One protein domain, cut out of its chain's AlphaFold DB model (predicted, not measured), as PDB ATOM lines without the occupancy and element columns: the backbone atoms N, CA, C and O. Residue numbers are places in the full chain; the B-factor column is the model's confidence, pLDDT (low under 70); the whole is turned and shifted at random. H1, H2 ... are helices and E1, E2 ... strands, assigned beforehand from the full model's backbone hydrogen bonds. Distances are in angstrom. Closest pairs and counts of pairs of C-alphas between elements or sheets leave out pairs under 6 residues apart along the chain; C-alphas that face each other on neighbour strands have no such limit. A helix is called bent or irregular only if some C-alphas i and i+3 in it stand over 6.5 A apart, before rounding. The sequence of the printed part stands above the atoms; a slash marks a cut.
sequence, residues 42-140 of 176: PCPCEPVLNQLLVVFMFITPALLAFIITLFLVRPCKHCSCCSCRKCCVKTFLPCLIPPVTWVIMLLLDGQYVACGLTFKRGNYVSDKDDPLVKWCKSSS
ATOM      1  N   PRO A  42     -47.986   0.972  30.528       67.44
ATOM      2  CA  PRO A  42     -49.074   1.078  29.576       67.44
ATOM      3  C   PRO A  42     -50.361   1.346  30.359       67.44
ATOM      4  O   PRO A  42     -50.938   0.441  30.963       67.44
ATOM      5  N   CYS A  43     -50.812   2.601  30.371       70.25
ATOM      6  CA  CYS A  43     -52.109   2.939  30.949       70.25
ATOM      7  C   CYS A  43     -53.215   2.221  30.157       70.25
ATOM      8  O   CYS A  43     -53.252   2.355  28.927       70.25
ATOM      9  N   PRO A  44     -54.114   1.466  30.813       71.44
ATOM     10  CA  PRO A  44     -55.218   0.865  30.103       71.44
ATOM     11  C   PRO A  44     -56.166   1.928  29.524       71.44
ATOM     12  O   PRO A  44     -56.207   3.074  29.965       71.44
ATOM     13  N   CYS A  45     -56.963   1.557  28.525       70.12
ATOM     14  CA  CYS A  45     -58.016   2.430  27.989       70.12
ATOM     15  C   CYS A  45     -59.407   2.087  28.546       70.12
ATOM     16  O   CYS A  45     -60.415   2.336  27.884       70.12
ATOM     17  N   GLU A  46     -59.470   1.512  29.755       72.56
ATOM     18  CA  GLU A  46     -60.718   1.175  30.446       72.56
ATOM     19  C   GLU A  46     -60.759   1.890  31.809       72.56
ATOM     20  O   GLU A  46     -59.929   1.603  32.674       72.56
ATOM     21  N   PRO A  47     -61.732   2.783  32.061       69.56
ATOM     22  CA  PRO A  47     -61.708   3.690  33.214       69.56
ATOM     23  C   PRO A  47     -61.626   2.970  34.572       69.56
ATOM     24  O   PRO A  47     -60.942   3.436  35.480       69.56
ATOM     25  N   VAL A  48     -62.264   1.801  34.705       76.56
ATOM     26  CA  VAL A  48     -62.222   0.991  35.939       76.56
ATOM     27  C   VAL A  48     -60.837   0.379  36.165       76.56
ATOM     28  O   VAL A  48     -60.350   0.338  37.295       76.56
ATOM     29  N   LEU A  49     -60.183  -0.079  35.095       79.94
ATOM     30  CA  LEU A  49     -58.868  -0.712  35.177       79.94
ATOM     31  C   LEU A  49     -57.773   0.323  35.450       79.94
ATOM     32  O   LEU A  49     -56.837   0.034  36.189       79.94
ATOM     33  N   ASN A  50     -57.925   1.539  34.924       78.50
ATOM     34  CA  ASN A  50     -56.984   2.644  35.113       78.50
ATOM     35  C   ASN A  50     -56.888   3.034  36.582       78.50
ATOM     36  O   ASN A  50     -55.803   3.074  37.161       78.50
ATOM     37  N   GLN A  51     -58.045   3.261  37.201       80.00
ATOM     38  CA  GLN A  51     -58.108   3.631  38.604       80.00
ATOM     39  C   GLN A  51     -57.605   2.493  39.499       80.00
ATOM     40  O   GLN A  51     -56.824   2.741  40.416       80.00
ATOM     41  N   LEU A  52     -57.990   1.245  39.209       85.44
ATOM     42  CA  LEU A  52     -57.543   0.084  39.980       85.44
ATOM     43  C   LEU A  52     -56.025  -0.116  39.891       85.44
ATOM     44  O   LEU A  52     -55.376  -0.336  40.912       85.44
ATOM     45  N   LEU A  53     -55.459  -0.007  38.689       83.38
ATOM     46  CA  LEU A  53     -54.030  -0.177  38.448       83.38
ATOM     47  C   LEU A  53     -53.220   0.914  39.151       83.38
ATOM     48  O   LEU A  53     -52.245   0.608  39.833       83.38
ATOM     49  N   VAL A  54     -53.651   2.174  39.050       84.44
ATOM     50  CA  VAL A  54     -52.989   3.293  39.732       84.44
ATOM     51  C   VAL A  54     -53.078   3.126  41.248       84.44
ATOM     52  O   VAL A  54     -52.056   3.191  41.923       84.44
ATOM     53  N   VAL A  55     -54.255   2.823  41.800       87.50
ATOM     54  CA  VAL A  55     -54.401   2.576  43.246       87.50
ATOM     55  C   VAL A  55     -53.499   1.428  43.697       87.50
ATOM     56  O   VAL A  55     -52.814   1.552  44.711       87.50
ATOM     57  N   PHE A  56     -53.434   0.336  42.937       88.31
ATOM     58  CA  PHE A  56     -52.567  -0.792  43.261       88.31
ATOM     59  C   PHE A  56     -51.079  -0.407  43.247       88.31
ATOM     60  O   PHE A  56     -50.354  -0.755  44.178       88.31
ATOM     61  N   MET A  57     -50.628   0.364  42.253       85.88
ATOM     62  CA  MET A  57     -49.241   0.846  42.168       85.88
ATOM     63  C   MET A  57     -48.873   1.833  43.285       85.88
ATOM     64  O   MET A  57     -47.726   1.868  43.731       85.88
ATOM     65  N   PHE A  58     -49.831   2.611  43.788       87.38
ATOM     66  CA  PHE A  58     -49.611   3.488  44.940       87.38
ATOM     67  C   PHE A  58     -49.567   2.707  46.258       87.38
ATOM     68  O   PHE A  58     -48.676   2.918  47.081       87.38
ATOM     69  N   ILE A  59     -50.526   1.805  46.469       89.31
ATOM     70  CA  ILE A  59     -50.747   1.154  47.764       89.31
ATOM     71  C   ILE A  59     -49.808  -0.036  47.975       89.31
ATOM     72  O   ILE A  59     -49.236  -0.168  49.057       89.31
ATOM     73  N   THR A  60     -49.610  -0.889  46.969       89.25
ATOM     74  CA  THR A  60     -48.852  -2.141  47.131       89.25
ATOM     75  C   THR A  60     -47.393  -1.899  47.533       89.25
ATOM     76  O   THR A  60     -46.974  -2.442  48.559       89.25
ATOM     77  N   PRO A  61     -46.604  -1.061  46.834       87.88
ATOM     78  CA  PRO A  61     -45.210  -0.834  47.207       87.88
ATOM     79  C   PRO A  61     -45.079  -0.041  48.512       87.88
ATOM     80  O   PRO A  61     -44.186  -0.328  49.308       87.88
ATOM     81  N   ALA A  62     -46.002   0.888  48.790       89.56
ATOM     82  CA  ALA A  62     -46.043   1.609  50.061       89.56
ATOM     83  C   ALA A  62     -46.275   0.655  51.247       89.56
ATOM     84  O   ALA A  62     -45.545   0.708  52.239       89.56
ATOM     85  N   LEU A  63     -47.240  -0.264  51.137       91.06
ATOM     86  CA  LEU A  63     -47.493  -1.273  52.168       91.06
ATOM     87  C   LEU A  63     -46.305  -2.223  52.336       91.06
ATOM     88  O   LEU A  63     -45.906  -2.494  53.467       91.06
ATOM     89  N   LEU A  64     -45.708  -2.695  51.239       90.81
ATOM     90  CA  LEU A  64     -44.528  -3.560  51.294       90.81
ATOM     91  C   LEU A  64     -43.351  -2.861  51.986       90.81
ATOM     92  O   LEU A  64     -42.775  -3.423  52.919       90.81
ATOM     93  N   ALA A  65     -43.032  -1.624  51.596       87.69
ATOM     94  CA  ALA A  65     -41.958  -0.839  52.203       87.69
ATOM     95  C   ALA A  65     -42.208  -0.594  53.696       87.69
ATOM     96  O   ALA A  65     -41.296  -0.716  54.517       87.69
ATOM     97  N   PHE A  66     -43.454  -0.309  54.065       88.00
ATOM     98  CA  PHE A  66     -43.847  -0.136  55.453       88.00
ATOM     99  C   PHE A  66     -43.673  -1.428  56.265       88.00
ATOM    100  O   PHE A  66     -43.021  -1.412  57.308       88.00
ATOM    101  N   ILE A  67     -44.178  -2.561  55.765       88.75
ATOM    102  CA  ILE A  67     -44.068  -3.872  56.419       88.75
ATOM    103  C   ILE A  67     -42.599  -4.272  56.598       88.75
ATOM    104  O   ILE A  67     -42.191  -4.633  57.704       88.75
ATOM    105  N   ILE A  68     -41.787  -4.169  55.542       87.44
ATOM    106  CA  ILE A  68     -40.347  -4.462  55.596       87.44
ATOM    107  C   ILE A  68     -39.681  -3.595  56.667       87.44
ATOM    108  O   ILE A  68     -38.958  -4.109  57.521       87.44
ATOM    109  N   THR A  69     -39.976  -2.294  56.680       85.62
ATOM    110  CA  THR A  69     -39.401  -1.370  57.662       85.62
ATOM    111  C   THR A  69     -39.821  -1.720  59.091       85.62
ATOM    112  O   THR A  69     -38.980  -1.717  59.989       85.62
ATOM    113  N   LEU A  70     -41.075  -2.126  59.317       84.94
ATOM    114  CA  LEU A  70     -41.533  -2.615  60.623       84.94
ATOM    115  C   LEU A  70     -40.774  -3.871  61.075       84.94
ATOM    116  O   LEU A  70     -40.384  -3.967  62.243       84.94
ATOM    117  N   PHE A  71     -40.533  -4.819  60.165       84.06
ATOM    118  CA  PHE A  71     -39.776  -6.039  60.464       84.06
ATOM    119  C   PHE A  71     -38.297  -5.768  60.758       84.06
ATOM    120  O   PHE A  71     -37.726  -6.441  61.625       84.06
ATOM    121  N   LEU A  72     -37.690  -4.794  60.073       82.50
ATOM    122  CA  LEU A  72     -36.290  -4.400  60.261       82.50
ATOM    123  C   LEU A  72     -36.088  -3.591  61.547       82.50
ATOM    124  O   LEU A  72     -35.222  -3.924  62.356       82.50
ATOM    125  N   VAL A  73     -36.906  -2.560  61.766       79.75
ATOM    126  CA  VAL A  73     -36.783  -1.645  62.915       79.75
ATOM    127  C   VAL A  73     -37.287  -2.295  64.208       79.75
ATOM    128  O   VAL A  73     -36.831  -1.942  65.294       79.75
ATOM    129  N   ARG A  74     -38.205  -3.271  64.115       76.50
ATOM    130  CA  ARG A  74     -38.839  -3.963  65.256       76.50
ATOM    131  C   ARG A  74     -39.254  -2.996  66.373       76.50
ATOM    132  O   ARG A  74     -38.875  -3.203  67.533       76.50
ATOM    133  N   PRO A  75     -40.069  -1.973  66.063       67.19
ATOM    134  CA  PRO A  75     -40.411  -0.908  67.007       67.19
ATOM    135  C   PRO A  75     -41.018  -1.449  68.314       67.19
ATOM    136  O   PRO A  75     -40.772  -0.909  69.392       67.19
ATOM    137  N   CYS A  76     -41.732  -2.579  68.240       66.25
ATOM    138  CA  CYS A  76     -42.371  -3.227  69.385       66.25
ATOM    139  C   CYS A  76     -41.396  -3.937  70.342       66.25
ATOM    140  O   CYS A  76     -41.729  -4.104  71.507       66.25
ATOM    141  N   LYS A  77     -40.191  -4.340  69.901       64.50
ATOM    142  CA  LYS A  77     -39.192  -4.962  70.799       64.50
ATOM    143  C   LYS A  77     -38.437  -3.938  71.647       64.50
ATOM    144  O   LYS A  77     -37.903  -4.295  72.689       64.50
ATOM    145  N   HIS A  78     -38.386  -2.687  71.195       57.06
ATOM    146  CA  HIS A  78     -37.727  -1.591  71.909       57.06
ATOM    147  C   HIS A  78     -38.679  -0.855  72.874       57.06
ATOM    148  O   HIS A  78     -38.243  -0.019  73.659       57.06
ATOM    149  N   CYS A  79     -39.977  -1.183  72.848       55.12
ATOM    150  CA  CYS A  79     -40.974  -0.696  73.798       55.12
ATOM    151  C   CYS A  79     -41.076  -1.632  75.009       55.12
ATOM    152  O   CYS A  79     -42.061  -2.342  75.179       55.12
ATOM    153  N   SER A  80     -40.081  -1.612  75.893       54.28
ATOM    154  CA  SER A  80     -40.214  -2.187  77.243       54.28
ATOM    155  C   SER A  80     -41.056  -1.310  78.187       54.28
ATOM    156  O   SER A  80     -41.301  -1.687  79.326       54.28
ATOM    157  N   CYS A  81     -41.536  -0.150  77.724       51.28
ATOM    158  CA  CYS A  81     -42.282   0.817  78.526       51.28
ATOM    159  C   CYS A  81     -43.583   1.228  77.807       51.28
ATOM    160  O   CYS A  81     -43.675   2.292  77.196       51.28
ATOM    161  N   CYS A  82     -44.599   0.363  77.858       52.50
ATOM    162  CA  CYS A  82     -45.908   0.565  77.214       52.50
ATOM    163  C   CYS A  82     -46.770   1.704  77.804       52.50
ATOM    164  O   CYS A  82     -47.913   1.866  77.388       52.50
ATOM    165  N   SER A  83     -46.256   2.534  78.718       58.44
ATOM    166  CA  SER A  83     -47.034   3.636  79.312       58.44
ATOM    167  C   SER A  83     -46.901   4.982  78.587       58.44
ATOM    168  O   SER A  83     -47.622   5.919  78.920       58.44
ATOM    169  N   CYS A  84     -46.014   5.131  77.590       58.44
ATOM    170  CA  CYS A  84     -45.756   6.434  76.961       58.44
ATOM    171  C   CYS A  84     -46.078   6.471  75.455       58.44
ATOM    172  O   CYS A  84     -45.263   6.092  74.612       58.44
ATOM    173  N   ARG A  85     -47.238   7.052  75.100       60.94
ATOM    174  CA  ARG A  85     -47.688   7.303  73.709       60.94
ATOM    175  C   ARG A  85     -46.647   8.054  72.863       60.94
ATOM    176  O   ARG A  85     -46.540   7.815  71.664       60.94
ATOM    177  N   LYS A  86     -45.856   8.941  73.483       62.00
ATOM    178  CA  LYS A  86     -44.826   9.745  72.800       62.00
ATOM    179  C   LYS A  86     -43.620   8.911  72.343       62.00
ATOM    180  O   LYS A  86     -43.065   9.204  71.288       62.00
ATOM    181  N   CYS A  87     -43.242   7.868  73.088       60.28
ATOM    182  CA  CYS A  87     -42.166   6.956  72.683       60.28
ATOM    183  C   CYS A  87     -42.584   6.112  71.475       60.28
ATOM    184  O   CYS A  87     -41.839   6.055  70.502       60.28
ATOM    185  N   CYS A  88     -43.804   5.565  71.476       64.38
ATOM    186  CA  CYS A  88     -44.302   4.759  70.358       64.38
ATOM    187  C   CYS A  88     -44.361   5.550  69.045       64.38
ATOM    188  O   CYS A  88     -43.902   5.061  68.017       64.38
ATOM    189  N   VAL A  89     -44.864   6.792  69.072       70.25
ATOM    190  CA  VAL A  89     -44.937   7.637  67.866       70.25
ATOM    191  C   VAL A  89     -43.542   7.947  67.324       70.25
ATOM    192  O   VAL A  89     -43.322   7.849  66.122       70.25
ATOM    193  N   LYS A  90     -42.576   8.259  68.197       70.44
ATOM    194  CA  LYS A  90     -41.204   8.589  67.781       70.44
ATOM    195  C   LYS A  90     -40.475   7.397  67.153       70.44
ATOM    196  O   LYS A  90     -39.667   7.597  66.255       70.44
ATOM    197  N   THR A  91     -40.781   6.173  67.583       72.06
ATOM    198  CA  THR A  91     -40.222   4.942  66.999       72.06
ATOM    199  C   THR A  91     -40.940   4.527  65.709       72.06
ATOM    200  O   THR A  91     -40.334   3.899  64.845       72.06
ATOM    201  N   PHE A  92     -42.214   4.890  65.547       76.88
ATOM    202  CA  PHE A  92     -43.007   4.537  64.367       76.88
ATOM    203  C   PHE A  92     -42.875   5.544  63.217       76.88
ATOM    204  O   PHE A  92     -42.972   5.164  62.054       76.88
ATOM    205  N   LEU A  93     -42.600   6.816  63.523       81.69
ATOM    206  CA  LEU A  93     -42.449   7.890  62.537       81.69
ATOM    207  C   LEU A  93     -41.407   7.579  61.439       81.69
ATOM    208  O   LEU A  93     -41.721   7.790  60.270       81.69
ATOM    209  N   PRO A  94     -40.227   6.998  61.745       81.62
ATOM    210  CA  PRO A  94     -39.265   6.603  60.717       81.62
ATOM    211  C   PRO A  94     -39.780   5.502  59.782       81.62
ATOM    212  O   PRO A  94     -39.368   5.444  58.629       81.62
ATOM    213  N   CYS A  95     -40.709   4.654  60.242       84.31
ATOM    214  CA  CYS A  95     -41.291   3.590  59.418       84.31
ATOM    215  C   CYS A  95     -42.209   4.141  58.319       84.31
ATOM    216  O   CYS A  95     -42.442   3.463  57.324       84.31
ATOM    217  N   LEU A  96     -42.712   5.368  58.490       86.94
ATOM    218  CA  LEU A  96     -43.539   6.058  57.500       86.94
ATOM    219  C   LEU A  96     -42.714   6.800  56.442       86.94
ATOM    220  O   LEU A  96     -43.274   7.175  55.418       86.94
ATOM    221  N   ILE A  97     -41.405   6.986  56.644       88.75
ATOM    222  CA  ILE A  97     -40.562   7.702  55.676       88.75
ATOM    223  C   ILE A  97     -40.559   6.980  54.315       88.75
ATOM    224  O   ILE A  97     -40.923   7.618  53.330       88.75
ATOM    225  N   PRO A  98     -40.261   5.666  54.220       87.50
ATOM    226  CA  PRO A  98     -40.261   4.972  52.930       87.50
ATOM    227  C   PRO A  98     -41.597   5.017  52.159       87.50
ATOM    228  O   PRO A  98     -41.570   5.374  50.981       87.50
ATOM    229  N   PRO A  99     -42.770   4.713  52.761       88.12
ATOM    230  CA  PRO A  99     -44.036   4.768  52.030       88.12
ATOM    231  C   PRO A  99     -44.438   6.190  51.626       88.12
ATOM    232  O   PRO A  99     -44.983   6.376  50.542       88.12
ATOM    233  N   VAL A 100     -44.158   7.202  52.454       88.56
ATOM    234  CA  VAL A 100     -44.457   8.600  52.101       88.56
ATOM    235  C   VAL A 100     -43.587   9.050  50.930       88.56
ATOM    236  O   VAL A 100     -44.108   9.622  49.974       88.56
ATOM    237  N   THR A 101     -42.289   8.741  50.959       89.00
ATOM    238  CA  THR A 101     -41.378   9.040  49.848       89.00
ATOM    239  C   THR A 101     -41.832   8.363  48.554       89.00
ATOM    240  O   THR A 101     -41.836   9.011  47.511       89.00
ATOM    241  N   TRP A 102     -42.281   7.104  48.615       90.31
ATOM    242  CA  TRP A 102     -42.821   6.391  47.450       90.31
ATOM    243  C   TRP A 102     -44.006   7.125  46.810       90.31
ATOM    244  O   TRP A 102     -44.009   7.386  45.608       90.31
ATOM    245  N   VAL A 103     -44.991   7.512  47.625       86.06
ATOM    246  CA  VAL A 103     -46.178   8.234  47.148       86.06
ATOM    247  C   VAL A 103     -45.792   9.572  46.512       86.06
ATOM    248  O   VAL A 103     -46.316   9.913  45.455       86.06
ATOM    249  N   ILE A 104     -44.856  10.315  47.114       86.75
ATOM    250  CA  ILE A 104     -44.380  11.593  46.563       86.75
ATOM    251  C   ILE A 104     -43.711  11.387  45.199       86.75
ATOM    252  O   ILE A 104     -44.010  12.134  44.271       86.75
ATOM    253  N   MET A 105     -42.855  10.371  45.051       84.62
ATOM    254  CA  MET A 105     -42.188  10.084  43.774       84.62
ATOM    255  C   MET A 105     -43.193   9.784  42.653       84.62
ATOM    256  O   MET A 105     -43.083  10.359  41.572       84.62
ATOM    257  N   LEU A 106     -44.224   8.975  42.922       80.94
ATOM    258  CA  LEU A 106     -45.272   8.685  41.933       80.94
ATOM    259  C   LEU A 106     -46.114   9.916  41.561       80.94
ATOM    260  O   LEU A 106     -46.555  10.044  40.418       80.94
ATOM    261  N   LEU A 107     -46.342  10.830  42.510       81.31
ATOM    262  CA  LEU A 107     -47.021  12.099  42.234       81.31
ATOM    263  C   LEU A 107     -46.171  13.023  41.349       81.31
ATOM    264  O   LEU A 107     -46.726  13.703  40.489       81.31
ATOM    265  N   LEU A 108     -44.847  13.039  41.545       78.75
ATOM    266  CA  LEU A 108     -43.917  13.861  40.763       78.75
ATOM    267  C   LEU A 108     -43.744  13.367  39.320       78.75
ATOM    268  O   LEU A 108     -43.550  14.193  38.432       78.75
ATOM    269  N   ASP A 109     -43.847  12.058  39.076       79.62
ATOM    270  CA  ASP A 109     -43.799  11.477  37.724       79.62
ATOM    271  C   ASP A 109     -45.009  11.926  36.875       79.62
ATOM    272  O   ASP A 109     -44.924  12.122  35.665       79.62
ATOM    273  N   GLY A 110     -46.164  12.165  37.511       70.31
ATOM    274  CA  GLY A 110     -47.355  12.757  36.883       70.31
ATOM    275  C   GLY A 110     -48.093  11.842  35.895       70.31
ATOM    276  O   GLY A 110     -49.305  11.984  35.721       70.31
ATOM    277  N   GLN A 111     -47.419  10.849  35.311       73.94
ATOM    278  CA  GLN A 111     -47.990   9.876  34.373       73.94
ATOM    279  C   GLN A 111     -49.045   8.980  35.035       73.94
ATOM    280  O   GLN A 111     -50.106   8.731  34.458       73.94
ATOM    281  N   TYR A 112     -48.809   8.561  36.281       75.56
ATOM    282  CA  TYR A 112     -49.754   7.748  37.052       75.56
ATOM    283  C   TYR A 112     -51.023   8.524  37.417       75.56
ATOM    284  O   TYR A 112     -52.131   7.995  37.321       75.56
ATOM    285  N   VAL A 113     -50.872   9.798  37.793       75.69
ATOM    286  CA  VAL A 113     -52.002  10.683  38.110       75.69
ATOM    287  C   VAL A 113     -52.809  10.978  36.848       75.69
ATOM    288  O   VAL A 113     -54.034  10.883  36.871       75.69
ATOM    289  N   ALA A 114     -52.135  11.248  35.726       73.94
ATOM    290  CA  ALA A 114     -52.788  11.423  34.434       73.94
ATOM    291  C   ALA A 114     -53.571  10.166  34.017       73.94
ATOM    292  O   ALA A 114     -54.724  10.278  33.599       73.94
ATOM    293  N   CYS A 115     -53.000   8.970  34.191       76.19
ATOM    294  CA  CYS A 115     -53.692   7.711  33.910       76.19
ATOM    295  C   CYS A 115     -54.928   7.513  34.804       76.19
ATOM    296  O   CYS A 115     -56.006   7.199  34.302       76.19
ATOM    297  N   GLY A 116     -54.806   7.758  36.112       74.25
ATOM    298  CA  GLY A 116     -55.907   7.587  37.067       74.25
ATOM    299  C   GLY A 116     -57.049   8.590  36.888       74.25
ATOM    300  O   GLY A 116     -58.200   8.261  37.164       74.25
ATOM    301  N   LEU A 117     -56.748   9.798  36.399       70.56
ATOM    302  CA  LEU A 117     -57.743  10.836  36.104       70.56
ATOM    303  C   LEU A 117     -58.369  10.698  34.708       70.56
ATOM    304  O   LEU A 117     -59.394  11.322  34.430       70.56
ATOM    305  N   THR A 118     -57.787   9.884  33.824       67.31
ATOM    306  CA  THR A 118     -58.321   9.678  32.475       67.31
ATOM    307  C   THR A 118     -59.540   8.759  32.535       67.31
ATOM    308  O   THR A 118     -59.445   7.537  32.457       67.31
ATOM    309  N   PHE A 119     -60.717   9.374  32.653       58.59
ATOM    310  CA  PHE A 119     -62.018   8.705  32.767       58.59
ATOM    311  C   PHE A 119     -62.663   8.365  31.406       58.59
ATOM    312  O   PHE A 119     -63.887   8.307  31.288       58.59
ATOM    313  N   LYS A 120     -61.865   8.191  30.343       58.53
ATOM    314  CA  LYS A 120     -62.371   8.009  28.972       58.53
ATOM    315  C   LYS A 120     -61.962   6.654  28.393       58.53
ATOM    316  O   LYS A 120     -60.790   6.299  28.414       58.53
ATOM    317  N   ARG A 121     -62.940   5.929  27.833       51.94
ATOM    318  CA  ARG A 121     -62.699   4.768  26.959       51.94
ATOM    319  C   ARG A 121     -62.093   5.256  25.645       51.94
ATOM    320  O   ARG A 121     -62.593   6.221  25.067       51.94
ATOM    321  N   GLY A 122     -61.037   4.605  25.176       56.56
ATOM    322  CA  GLY A 122     -60.336   4.977  23.945       56.56
ATOM    323  C   GLY A 122     -59.733   3.762  23.253       56.56
ATOM    324  O   GLY A 122     -59.666   2.681  23.832       56.56
ATOM    325  N   ASN A 123     -59.288   3.944  22.012       55.31
ATOM    326  CA  ASN A 123     -58.543   2.917  21.291       55.31
ATOM    327  C   ASN A 123     -57.043   3.149  21.484       55.31
ATOM    328  O   ASN A 123     -56.580   4.294  21.446       55.31
ATOM    329  N   TYR A 124     -56.282   2.065  21.660       56.09
ATOM    330  CA  TYR A 124     -54.824   2.134  21.626       56.09
ATOM    331  C   TYR A 124     -54.389   2.519  20.218       56.09
ATOM    332  O   TYR A 124     -54.675   1.802  19.257       56.09
ATOM    333  N   VAL A 125     -53.691   3.642  20.096       57.03
ATOM    334  CA  VAL A 125     -53.033   4.021  18.849       57.03
ATOM    335  C   VAL A 125     -51.545   4.102  19.150       57.03
ATOM    336  O   VAL A 125     -51.123   4.929  19.951       57.03
ATOM    337  N   SER A 126     -50.755   3.217  18.539       52.03
ATOM    338  CA  SER A 126     -49.307   3.416  18.448       52.03
ATOM    339  C   SER A 126     -49.061   4.483  17.392       52.03
ATOM    340  O   SER A 126     -49.570   4.364  16.271       52.03
ATOM    341  N   ASP A 127     -48.325   5.529  17.755       49.44
ATOM    342  CA  ASP A 127     -47.915   6.530  16.779       49.44
ATOM    343  C   ASP A 127     -46.949   5.890  15.772       49.44
ATOM    344  O   ASP A 127     -46.144   5.026  16.130       49.44
ATOM    345  N   LYS A 128     -47.065   6.252  14.492       50.31
ATOM    346  CA  LYS A 128     -46.282   5.609  13.417       50.31
ATOM    347  C   LYS A 128     -44.814   6.037  13.429       50.31
ATOM    348  O   LYS A 128     -43.978   5.308  12.903       50.31
ATOM    349  N   ASP A 129     -44.531   7.180  14.045       52.66
ATOM    350  CA  ASP A 129     -43.197   7.771  14.145       52.66
ATOM    351  C   ASP A 129     -42.461   7.372  15.437       52.66
ATOM    352  O   ASP A 129     -41.241   7.491  15.498       52.66
ATOM    353  N   ASP A 130     -43.174   6.841  16.442       46.84
ATOM    354  CA  ASP A 130     -42.582   6.330  17.684       46.84
ATOM    355  C   ASP A 130     -43.444   5.180  18.265       46.84
ATOM    356  O   ASP A 130     -44.350   5.402  19.077       46.84
ATOM    357  N   PRO A 131     -43.219   3.919  17.840       49.12
ATOM    358  CA  PRO A 131     -44.059   2.773  18.212       49.12
ATOM    359  C   PRO A 131     -44.015   2.414  19.708       49.12
ATOM    360  O   PRO A 131     -44.790   1.561  20.156       49.12
ATOM    361  N   LEU A 132     -43.119   3.050  20.467       44.72
ATOM    362  CA  LEU A 132     -42.922   2.864  21.904       44.72
ATOM    363  C   LEU A 132     -44.013   3.575  22.726       44.72
ATOM    364  O   LEU A 132     -44.564   3.003  23.664       44.72
ATOM    365  N   VAL A 133     -44.480   4.753  22.295       50.66
ATOM    366  CA  VAL A 133     -45.460   5.535  23.065       50.66
ATOM    367  C   VAL A 133     -46.887   5.038  22.808       50.66
ATOM    368  O   VAL A 133     -47.580   5.484  21.890       50.66
ATOM    369  N   LYS A 134     -47.368   4.113  23.646       53.53
ATOM    370  CA  LYS A 134     -48.771   3.662  23.643       53.53
ATOM    371  C   LYS A 134     -49.631   4.613  24.472       53.53
ATOM    372  O   LYS A 134     -49.501   4.666  25.691       53.53
ATOM    373  N   TRP A 135     -50.548   5.333  23.829       56.00
ATOM    374  CA  TRP A 135     -51.502   6.201  24.521       56.00
ATOM    375  C   TRP A 135     -52.940   5.973  24.039       56.00
ATOM    376  O   TRP A 135     -53.189   5.522  22.918       56.00
ATOM    377  N   CYS A 136     -53.902   6.253  24.923       60.75
ATOM    378  CA  CYS A 136     -55.328   6.129  24.634       60.75
ATOM    379  C   CYS A 136     -55.809   7.364  23.871       60.75
ATOM    380  O   CYS A 136     -55.914   8.450  24.447       60.75
ATOM    381  N   LYS A 137     -56.116   7.199  22.582       53.56
ATOM    382  CA  LYS A 137     -56.658   8.282  21.757       53.56
ATOM    383  C   LYS A 137     -58.146   8.483  22.065       53.56
ATOM    384  O   LYS A 137     -58.912   7.514  22.080       53.56
ATOM    385  N   SER A 138     -58.557   9.730  22.321       46.91
ATOM    386  CA  SER A 138     -59.971  10.084  22.500       46.91
ATOM    387  C   SER A 138     -60.722   9.978  21.160       46.91
ATOM    388  O   SER A 138     -60.150  10.181  20.092       46.91
ATOM    389  N   SER A 139     -62.004   9.598  21.199       49.81
ATOM    390  CA  SER A 139     -62.830   9.371  19.998       49.81
ATOM    391  C   SER A 139     -63.471  10.651  19.425       49.81
ATOM    392  O   SER A 139     -64.260  10.554  18.485       49.81
ATOM    393  N   SER A 140     -63.198  11.833  19.986       45.88
ATOM    394  CA  SER A 140     -63.858  13.089  19.605       45.88
ATOM    395  C   SER A 140     -62.871  14.108  19.035       45.88
ATOM    396  O   SER A 140     -61.727  14.202  19.468       45.88
TER     397      SER A 140
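Overview. This is residues 42 to 140 of the 176 residues of an uncharacterized protein of Pygocentrus nattereri (UniProt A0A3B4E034). This is a long rod made by two long bent helices, H1 and H2, that run out and back, with H1b and the H2b arm side by side. Beyond one end of the helices lies the small strand hairpin of E1 and E2, with short H3 packed on H1a before it; at the other end residues 80 to 86 stand free. The printed part has 99 residues, in the order H1, H2, H3, E1, E2; the class is mostly helix, and the sheet E1 - E2 is antiparallel. The whole is extended, with a radius of gyration of the C-alphas of 20.0 A and spans of 64 by 23 by 18 A.

Arrangement. H1, residues 47 to 73, was assigned as one helix by its hydrogen bonds but is bent, C-alphas 58 and 61 being 6.6 A apart; its arms H1a, residues 47 to 58, and H1b, residues 61 to 73, stand at a shallow tilt of 19 degrees. H2, residues 85 to 109, likewise one helix by its hydrogen bonds, is bent, with C-alphas 95 and 98 6.7 A apart; H2a, residues 85 to 95, is irregular, C-alphas 91 and 94 being 6.6 A apart, and stands at a steep tilt of 47 degrees to H2b, residues 98 to 109. H1b touches H2b, through residues 98 to 103 of H2b alone, at a shallow tilt of 26 degrees, opposite ways; the closest C-alphas, of Ala 62 and Pro 99, are 4.2 A apart. H1a touches H3, residues 111 to 117, at a steep tilt of 46 degrees, with the C-alphas of Gln 51 and Gly 116 closest at 4.8 A. E1, residues 123 to 126, and E2, residues 134 to 137, form an antiparallel hairpin, with N 137 and O 123 3.2 A apart, within hydrogen-bond range. In H1a, H1b, H2b and H3 every O i to N i+4 pair is within range; in H2a 5 of 7 are.

Along the chain. H1a begins at C-alpha 47 (-61.708, 3.690, 33.214) and measures 16.8 A, H1b 17.8 A, H2a 16.1 A and H2b 16.9 A. E2 ends at C-alpha 137 (-56.658, 8.282, 21.757).

Size, cuts and confidence. The C-alphas farthest apart, of Ser 83 and Lys 128, are 65.9 A apart. The printed part has no cut, and the link from H1 to H2 is long. pLDDT is under 70 at residues 42, 47, 75 to 88 and 118 to 140.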